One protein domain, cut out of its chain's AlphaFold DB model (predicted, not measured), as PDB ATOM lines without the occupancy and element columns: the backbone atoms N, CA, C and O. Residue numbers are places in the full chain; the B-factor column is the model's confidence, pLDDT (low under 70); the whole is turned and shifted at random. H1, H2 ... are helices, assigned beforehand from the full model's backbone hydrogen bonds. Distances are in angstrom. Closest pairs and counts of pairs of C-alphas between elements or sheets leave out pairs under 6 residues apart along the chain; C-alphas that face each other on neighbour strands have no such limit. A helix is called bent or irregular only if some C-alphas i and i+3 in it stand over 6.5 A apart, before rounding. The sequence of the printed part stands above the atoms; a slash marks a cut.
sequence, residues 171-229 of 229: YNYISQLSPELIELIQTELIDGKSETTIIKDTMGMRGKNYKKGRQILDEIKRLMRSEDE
ATOM      1  N   TYR A 171      40.496  34.484 -45.793       46.22
ATOM      2  CA  TYR A 171      39.654  33.277 -45.808       46.22
ATOM      3  C   TYR A 171      40.426  31.992 -46.138       46.22
ATOM      4  O   TYR A 171      39.993  30.899 -45.787       46.22
ATOM      5  N   ASN A 172      41.597  32.105 -46.772       53.91
ATOM      6  CA  ASN A 172      42.417  30.942 -47.114       53.91
ATOM      7  C   ASN A 172      43.003  30.226 -45.890       53.91
ATOM      8  O   ASN A 172      43.317  29.042 -45.982       53.91
ATOM      9  N   TYR A 173      43.159  30.910 -44.752       52.66
ATOM     10  CA  TYR A 173      43.771  30.300 -43.571       52.66
ATOM     11  C   TYR A 173      42.776  29.477 -42.754       52.66
ATOM     12  O   TYR A 173      43.141  28.395 -42.311       52.66
ATOM     13  N   ILE A 174      41.523  29.922 -42.610       55.56
ATOM     14  CA  ILE A 174      40.491  29.153 -41.893       55.56
ATOM     15  C   ILE A 174      40.088  27.905 -42.675       55.56
ATOM     16  O   ILE A 174      39.985  26.838 -42.084       55.56
ATOM     17  N   SER A 175      39.965  27.998 -44.003       56.75
ATOM     18  CA  SER A 175      39.640  26.842 -44.853       56.75
ATOM     19  C   SER A 175      40.709  25.739 -44.837       56.75
ATOM     20  O   SER A 175      40.455  24.634 -45.308       56.75
ATOM     21  N   GLN A 176      41.914  26.034 -44.329       58.41
ATOM     22  CA  GLN A 176      42.998  25.065 -44.124       58.41
ATOM     23  C   GLN A 176      43.059  24.521 -42.688       58.41
ATOM     24  O   GLN A 176      43.780  23.551 -42.448       58.41
ATOM     25  N   LEU A 177      42.351  25.136 -41.733       63.22
ATOM     26  CA  LEU A 177      42.223  24.598 -40.381       63.22
ATOM     27  C   LEU A 177      41.188  23.472 -40.377       63.22
ATOM     28  O   LEU A 177      40.164  23.544 -41.055       63.22
ATOM     29  N   SER A 178      41.454  22.422 -39.599       70.81
ATOM     30  CA  SER A 178      40.466  21.369 -39.393       70.81
ATOM     31  C   SER A 178      39.244  21.936 -38.656       70.81
ATOM     32  O   SER A 178      39.414  22.740 -37.735       70.81
ATOM     33  N   PRO A 179      38.020  21.509 -39.013       71.50
ATOM     34  CA  PRO A 179      36.800  21.943 -38.329       71.50
ATOM     35  C   PRO A 179      36.847  21.649 -36.819       71.50
ATOM     36  O   PRO A 179      36.434  22.485 -36.023       71.50
ATOM     37  N   GLU A 180      37.475  20.539 -36.419       72.38
ATOM     38  CA  GLU A 180      37.711  20.180 -35.010       72.38
ATOM     39  C   GLU A 180      38.547  21.224 -34.249       72.38
ATOM     40  O   GLU A 180      38.311  21.491 -33.073       72.38
ATOM     41  N   LEU A 181      39.539  21.840 -34.905       76.06
ATOM     42  CA  LEU A 181      40.381  22.853 -34.266       76.06
ATOM     43  C   LEU A 181      39.615  24.167 -34.078       76.06
ATOM     44  O   LEU A 181      39.841  24.870 -33.096       76.06
ATOM     45  N   ILE A 182      38.705  24.490 -34.998       79.19
ATOM     46  CA  ILE A 182      37.849  25.674 -34.902       79.19
ATOM     47  C   ILE A 182      36.882  25.523 -33.723       79.19
ATOM     48  O   ILE A 182      36.810  26.428 -32.896       79.19
ATOM     49  N   GLU A 183      36.224  24.370 -33.590       80.06
ATOM     50  CA  GLU A 183      35.313  24.068 -32.476       80.06
ATOM     51  C   GLU A 183      36.028  24.127 -31.112       80.06
ATOM     52  O   GLU A 183      35.521  24.703 -30.145       80.06
ATOM     53  N   LEU A 184      37.264  23.620 -31.043       82.62
ATOM     54  CA  LEU A 184      38.082  23.698 -29.833       82.62
ATOM     55  C   LEU A 184      38.427  25.150 -29.465       82.62
ATOM     56  O   LEU A 184      38.357  25.531 -28.298       82.62
ATOM     57  N   ILE A 185      38.765  25.982 -30.454       83.56
ATOM     58  CA  ILE A 185      39.039  27.411 -30.245       83.56
ATOM     59  C   ILE A 185      37.776  28.153 -29.786       83.56
ATOM     60  O   ILE A 185      37.867  28.999 -28.896       83.56
ATOM     61  N   GLN A 186      36.612  27.845 -30.365       81.81
ATOM     62  CA  GLN A 186      35.327  28.426 -29.961       81.81
ATOM     63  C   GLN A 186      34.986  28.061 -28.513       81.81
ATOM     64  O   GLN A 186      34.692  28.948 -27.714       81.81
ATOM     65  N   THR A 187      35.137  26.787 -28.142       82.31
ATOM     66  CA  THR A 187      34.929  26.312 -26.764       82.31
ATOM     67  C   THR A 187      35.835  27.054 -25.782       82.31
ATOM     68  O   THR A 187      35.380  27.558 -24.761       82.31
ATOM     69  N   GLU A 188      37.118  27.217 -26.111       84.06
ATOM     70  CA  GLU A 188      38.051  27.926 -25.234       84.06
ATOM     71  C   GLU A 188      37.824  29.442 -25.150       84.06
ATOM     72  O   GLU A 188      38.163  30.059 -24.134       84.06
ATOM     73  N   LEU A 189      37.267  30.048 -26.202       83.38
ATOM     74  CA  LEU A 189      36.826  31.443 -26.190       83.38
ATOM     75  C   LEU A 189      35.598  31.625 -25.288       83.38
ATOM     76  O   LEU A 189      35.549  32.607 -24.546       83.38
ATOM     77  N   ILE A 190      34.655  30.677 -25.310       82.25
ATOM     78  CA  ILE A 190      33.486  30.648 -24.415       82.25
ATOM     79  C   ILE A 190      33.927  30.439 -22.958       82.25
ATOM     80  O   ILE A 190      33.453  31.143 -22.068       82.25
ATOM     81  N   ASP A 191      34.913  29.569 -22.721       83.62
ATOM     82  CA  ASP A 191      35.526  29.341 -21.402       83.62
ATOM     83  C   ASP A 191      36.331  30.550 -20.876       83.62
ATOM     84  O   ASP A 191      36.843  30.533 -19.752       83.62
ATOM     85  N   GLY A 192      36.482  31.613 -21.676       81.31
ATOM     86  CA  GLY A 192      37.153  32.849 -21.276       81.31
ATOM     87  C   GLY A 192      38.675  32.729 -21.164       81.31
ATOM     88  O   GLY A 192      39.309  33.522 -20.459       81.31
ATOM     89  N   LYS A 193      39.297  31.752 -21.841       82.38
ATOM     90  CA  LYS A 193      40.761  31.624 -21.848       82.38
ATOM     91  C   LYS A 193      41.415  32.805 -22.562       82.38
ATOM     92  O   LYS A 193      40.873  33.404 -23.490       82.38
ATOM     93  N   SER A 194      42.632  33.144 -22.135       84.44
ATOM     94  CA  SER A 194      43.365  34.258 -22.741       84.44
ATOM     95  C   SER A 194      43.733  33.946 -24.194       84.44
ATOM     96  O   SER A 194      44.222  32.857 -24.494       84.44
ATOM     97  N   GLU A 195      43.593  34.928 -25.087       80.94
ATOM     98  CA  GLU A 195      43.929  34.799 -26.516       80.94
ATOM     99  C   GLU A 195      45.359  34.267 -26.729       80.94
ATOM    100  O   GLU A 195      45.634  33.477 -27.629       80.94
ATOM    101  N   THR A 196      46.283  34.649 -25.842       82.06
ATOM    102  CA  THR A 196      47.673  34.176 -25.871       82.06
ATOM    103  C   THR A 196      47.794  32.685 -25.553       82.06
ATOM    104  O   THR A 196      48.651  32.019 -26.134       82.06
ATOM    105  N   THR A 197      46.972  32.170 -24.638       82.62
ATOM    106  CA  THR A 197      46.906  30.744 -24.287       82.62
ATOM    107  C   THR A 197      46.339  29.947 -25.454       82.62
ATOM    108  O   THR A 197      46.985  29.008 -25.904       82.62
ATOM    109  N   ILE A 198      45.223  30.398 -26.030       83.62
ATOM    110  CA  ILE A 198      44.564  29.724 -27.159       83.62
ATOM    111  C   ILE A 198      45.527  29.608 -28.353       83.62
ATOM    112  O   ILE A 198      45.726  28.542 -28.932       83.62
ATOM    113  N   ILE A 199      46.232  30.692 -28.689       83.75
ATOM    114  CA  ILE A 199      47.188  30.685 -29.807       83.75
ATOM    115  C   ILE A 199      48.370  29.731 -29.546       83.75
ATOM    116  O   ILE A 199      48.854  29.077 -30.469       83.75
ATOM    117  N   LYS A 200      48.867  29.654 -28.307       82.69
ATOM    118  CA  LYS A 200      50.091  28.903 -27.985       82.69
ATOM    119  C   LYS A 200      49.860  27.432 -27.689       82.69
ATOM    120  O   LYS A 200      50.747  26.640 -28.015       82.69
ATOM    121  N   ASP A 201      48.756  27.114 -27.032       79.81
ATOM    122  CA  ASP A 201      48.504  25.798 -26.448       79.81
ATOM    123  C   ASP A 201      47.478  25.020 -27.278       79.81
ATOM    124  O   ASP A 201      47.649  23.822 -27.472       79.81
ATOM    125  N   THR A 202      46.515  25.718 -27.881       81.38
ATOM    126  CA  THR A 202      45.412  25.121 -28.659       81.38
ATOM    127  C   THR A 202      45.752  25.082 -30.139       81.38
ATOM    128  O   THR A 202      45.667  24.040 -30.777       81.38
ATOM    129  N   MET A 203      46.258  26.193 -30.684       77.31
ATOM    130  CA  MET A 203      46.730  26.248 -32.076       77.31
ATOM    131  C   MET A 203      48.202  25.837 -32.236       77.31
ATOM    132  O   MET A 203      48.694  25.713 -33.359       77.31
ATOM    133  N   GLY A 204      48.950  25.699 -31.135       81.38
ATOM    134  CA  GLY A 204      50.382  25.372 -31.161       81.38
ATOM    135  C   GLY A 204      51.274  26.434 -31.830       81.38
ATOM    136  O   GLY A 204      52.434  26.165 -32.153       81.38
ATOM    137  N   MET A 205      50.772  27.652 -32.062       79.94
ATOM    138  CA  MET A 205      51.480  28.686 -32.818       79.94
ATOM    139  C   MET A 205      52.333  29.565 -31.897       79.94
ATOM    140  O   MET A 205      51.843  30.301 -31.041       79.94
ATOM    141  N   ARG A 206      53.657  29.527 -32.088       79.56
ATOM    142  CA  ARG A 206      54.633  30.267 -31.264       79.56
ATOM    143  C   ARG A 206      55.603  31.087 -32.122       79.56
ATOM    144  O   ARG A 206      55.794  30.832 -33.313       79.56
ATOM    145  N   GLY A 207      56.224  32.099 -31.512       78.88
ATOM    146  CA  GLY A 207      57.260  32.923 -32.146       78.88
ATOM    147  C   GLY A 207      56.777  33.624 -33.421       78.88
ATOM    148  O   GLY A 207      55.804  34.371 -33.393       78.88
ATOM    149  N   LYS A 208      57.441  33.369 -34.555       73.44
ATOM    150  CA  LYS A 208      57.129  34.005 -35.853       73.44
ATOM    151  C   LYS A 208      55.720  33.683 -36.373       73.44
ATOM    152  O   LYS A 208      55.153  34.482 -37.113       73.44
ATOM    153  N   ASN A 209      55.143  32.554 -35.956       75.88
ATOM    154  CA  ASN A 209      53.793  32.138 -36.345       75.88
ATOM    155  C   ASN A 209      52.702  32.674 -35.405       75.88
ATOM    156  O   ASN A 209      51.525  32.566 -35.726       75.88
ATOM    157  N   TYR A 210      53.066  33.315 -34.288       81.12
ATOM    158  CA  TYR A 210      52.098  33.883 -33.343       81.12
ATOM    159  C   TYR A 210      51.203  34.949 -33.992       81.12
ATOM    160  O   TYR A 210      50.000  34.991 -33.754       81.12
ATOM    161  N   LYS A 211      51.774  35.776 -34.881       80.69
ATOM    162  CA  LYS A 211      51.017  36.792 -35.629       80.69
ATOM    163  C   LYS A 211      49.922  36.167 -36.504       80.69
ATOM    164  O   LYS A 211      48.852  36.750 -36.615       80.69
ATOM    165  N   LYS A 212      50.183  34.984 -37.073       80.06
ATOM    166  CA  LYS A 212      49.206  34.231 -37.874       80.06
ATOM    167  C   LYS A 212      48.098  33.656 -36.993       80.06
ATOM    168  O   LYS A 212      46.931  33.822 -37.313       80.06
ATOM    169  N   GLY A 213      48.457  33.071 -35.849       78.44
ATOM    170  CA  GLY A 213      47.476  32.557 -34.886       78.44
ATOM    171  C   GLY A 213      46.539  33.642 -34.356       78.44
ATOM    172  O   GLY A 213      45.345  33.410 -34.221       78.44
ATOM    173  N   ARG A 214      47.049  34.863 -34.153       82.50
ATOM    174  CA  ARG A 214      46.206  36.008 -33.781       82.50
ATOM    175  C   ARG A 214      45.189  36.367 -34.863       82.50
ATOM    176  O   ARG A 214      44.034  36.593 -34.543       82.50
ATOM    177  N   GLN A 215      45.607  36.384 -36.129       81.12
ATOM    178  CA  GLN A 215      44.708  36.668 -37.256       81.12
ATOM    179  C   GLN A 215      43.603  35.614 -37.382       81.12
ATOM    180  O   GLN A 215      42.459  35.966 -37.637       81.12
ATOM    181  N   ILE A 216      43.936  34.340 -37.158       80.81
ATOM    182  CA  ILE A 216      42.961  33.243 -37.144       80.81
ATOM    183  C   ILE A 216      41.974  33.416 -35.987       80.81
ATOM    184  O   ILE A 216      40.772  33.287 -36.187       80.81
ATOM    185  N   LEU A 217      42.465  33.747 -34.790       83.81
ATOM    186  CA  LEU A 217      41.612  33.958 -33.622       83.81
ATOM    187  C   LEU A 217      40.651  35.140 -33.812       83.81
ATOM    188  O   LEU A 217      39.471  35.019 -33.493       83.81
ATOM    189  N   ASP A 218      41.144  36.259 -34.350       84.62
ATOM    190  CA  ASP A 218      40.332  37.446 -34.643       84.62
ATOM    191  C   ASP A 218      39.213  37.122 -35.647       84.62
ATOM    192  O   ASP A 218      38.086  37.596 -35.509       84.62
ATOM    193  N   GLU A 219      39.506  36.274 -36.632       79.81
ATOM    194  CA  GLU A 219      38.543  35.862 -37.648       79.81
ATOM    195  C   GLU A 219      37.508  34.864 -37.095       79.81
ATOM    196  O   GLU A 219      36.317  35.037 -37.339       79.81
ATOM    197  N   ILE A 220      37.910  33.891 -36.265       80.69
ATOM    198  CA  ILE A 220      36.972  32.984 -35.566       80.69
ATOM    199  C   ILE A 220      36.048  33.773 -34.630       80.69
ATOM    200  O   ILE A 220      34.844  33.531 -34.578       80.69
ATOM    201  N   LYS A 221      36.589  34.769 -33.926       82.44
ATOM    202  CA  LYS A 221      35.810  35.663 -33.064       82.44
ATOM    203  C   LYS A 221      34.815  36.507 -33.862       82.44
ATOM    204  O   LYS A 221      33.721  36.781 -33.372       82.44
ATOM    205  N   ARG A 222      35.178  36.910 -35.085       79.12
ATOM    206  CA  ARG A 222      34.264  37.588 -36.011       79.12
ATOM    207  C   ARG A 222      33.139  36.659 -36.466       79.12
ATOM    208  O   ARG A 222      32.002  37.109 -36.482       79.12
ATOM    209  N   LEU A 223      33.454  35.401 -36.787       76.88
ATOM    210  CA  LEU A 223      32.468  34.396 -37.200       76.88
ATOM    211  C   LEU A 223      31.442  34.109 -36.097       76.88
ATOM    212  O   LEU A 223      30.251  34.176 -36.369       76.88
ATOM    213  N   MET A 224      31.879  33.911 -34.849       75.75
ATOM    214  CA  MET A 224      30.943  33.710 -33.732       75.75
ATOM    215  C   MET A 224      30.019  34.915 -33.526       75.75
ATOM    216  O   MET A 224      28.823  34.759 -33.342       75.75
ATOM    217  N   ARG A 225      30.550  36.143 -33.619       74.94
ATOM    218  CA  ARG A 225      29.719  37.344 -33.453       74.94
ATOM    219  C   ARG A 225      28.682  37.503 -34.572       74.94
ATOM    220  O   ARG A 225      27.633  38.070 -34.314       74.94
ATOM    221  N   SER A 226      28.970  37.034 -35.789       67.00
ATOM    222  CA  SER A 226      27.993  37.032 -36.887       67.00
ATOM    223  C   SER A 226      26.962  35.903 -36.813       67.00
ATOM    224  O   SER A 226      25.990  35.960 -37.549       67.00
ATOM    225  N   GLU A 227      27.179  34.879 -35.983       58.78
ATOM    226  CA  GLU A 227      26.196  33.809 -35.736       58.78
ATOM    227  C   GLU A 227      25.190  34.185 -34.631       58.78
ATOM    228  O   GLU A 227      24.097  33.625 -34.591       58.78
ATOM    229  N   ASP A 228      25.540  35.147 -33.766       55.38
ATOM    230  CA  ASP A 228      24.697  35.647 -32.668       55.38
ATOM    231  C   ASP A 228      23.766  36.826 -33.064       55.38
ATOM    232  O   ASP A 228      22.949  37.255 -32.242       55.38
ATOM    233  N   GLU A 229      23.894  37.377 -34.281       45.81
ATOM    234  CA  GLU A 229      23.034  38.443 -34.851       45.81
ATOM    235  C   GLU A 229      21.969  37.881 -35.806       45.81
ATOM    236  O   GLU A 229      20.806  38.346 -35.713       45.81
TER     237      GLU A 229
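This is residues 171 to 229 of the 229 residues of an uncharacterized protein of Lyngbya aestuarii BL J (UniProt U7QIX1). One long helix, H4, makes the longest axis, and a helical hairpin of H2 and H3 packs crosswise on one side of it. The short helix H1 is near H4 on another side, away from H3. The printed part has 59 residues with four named helices, H1, H2, H3 and H4 in that order, and no named strand; the class is all helix. It is compact, with a radius of gyration of the C-alphas of 10.8 A and spans of 35 by 26 by 18 A.

H4, residues 207 to 227, is 31.3 A long, from C-alpha 207 at (57.260, 32.923, -32.146) to C-alpha 227 at (26.196, 33.809, -35.736). It is irregular, but only just: C-alphas 208 and 211 are 6.7 A apart. H2, residues 179 to 190, is 16.7 A long, and H3, residues 195 to 202, is 10.0 A long. H1, residues 171 to 174, is 5.7 A long and begins at C-alpha 171 at (39.654, 33.277, -45.808).

H4 touches H3 with residues 210 to 217 alone, about perpendicular at 74 degrees; the closest C-alphas, of Ile 199 and Gly 213, are 5.4 A apart. Residues 217 to 224 of H4 touch residues 182 to 186 of H2, about perpendicular at 79 degrees, closest at the C-alphas of Ile 182 and Ile 220, 7.4 A. H2 and H3 form a helical hairpin and touch, at a steep tilt of 41 degrees, opposite ways; the closest C-alphas, of Ile 185 and Ile 198, are 6.7 A apart. H1 and H4 are close but not clearly touching, with the closest C-alphas, of Ile 174 and Ile 216, 6.7 A apart. H1 and H3 are apart; H1 and H2 are only just apart, at 8.2 A. Every O i to N i+4 pair is within hydrogen-bond range in H2 and H3, and 15 of 17 are in H4; H1 is too short for such a pair, and its 1 pair of O i and N i+3 is not within range.

The C-alphas of Gly 207 and Glu 229, the two farthest apart, are 34.8 A from each other. The printed part has no cut, and the links H1 to H2, H2 to H3 and H3 to H4 are tight. The mean pLDDT of the printed part is 75.6, and residues 171 to 177 and 226 to 229 are under 70.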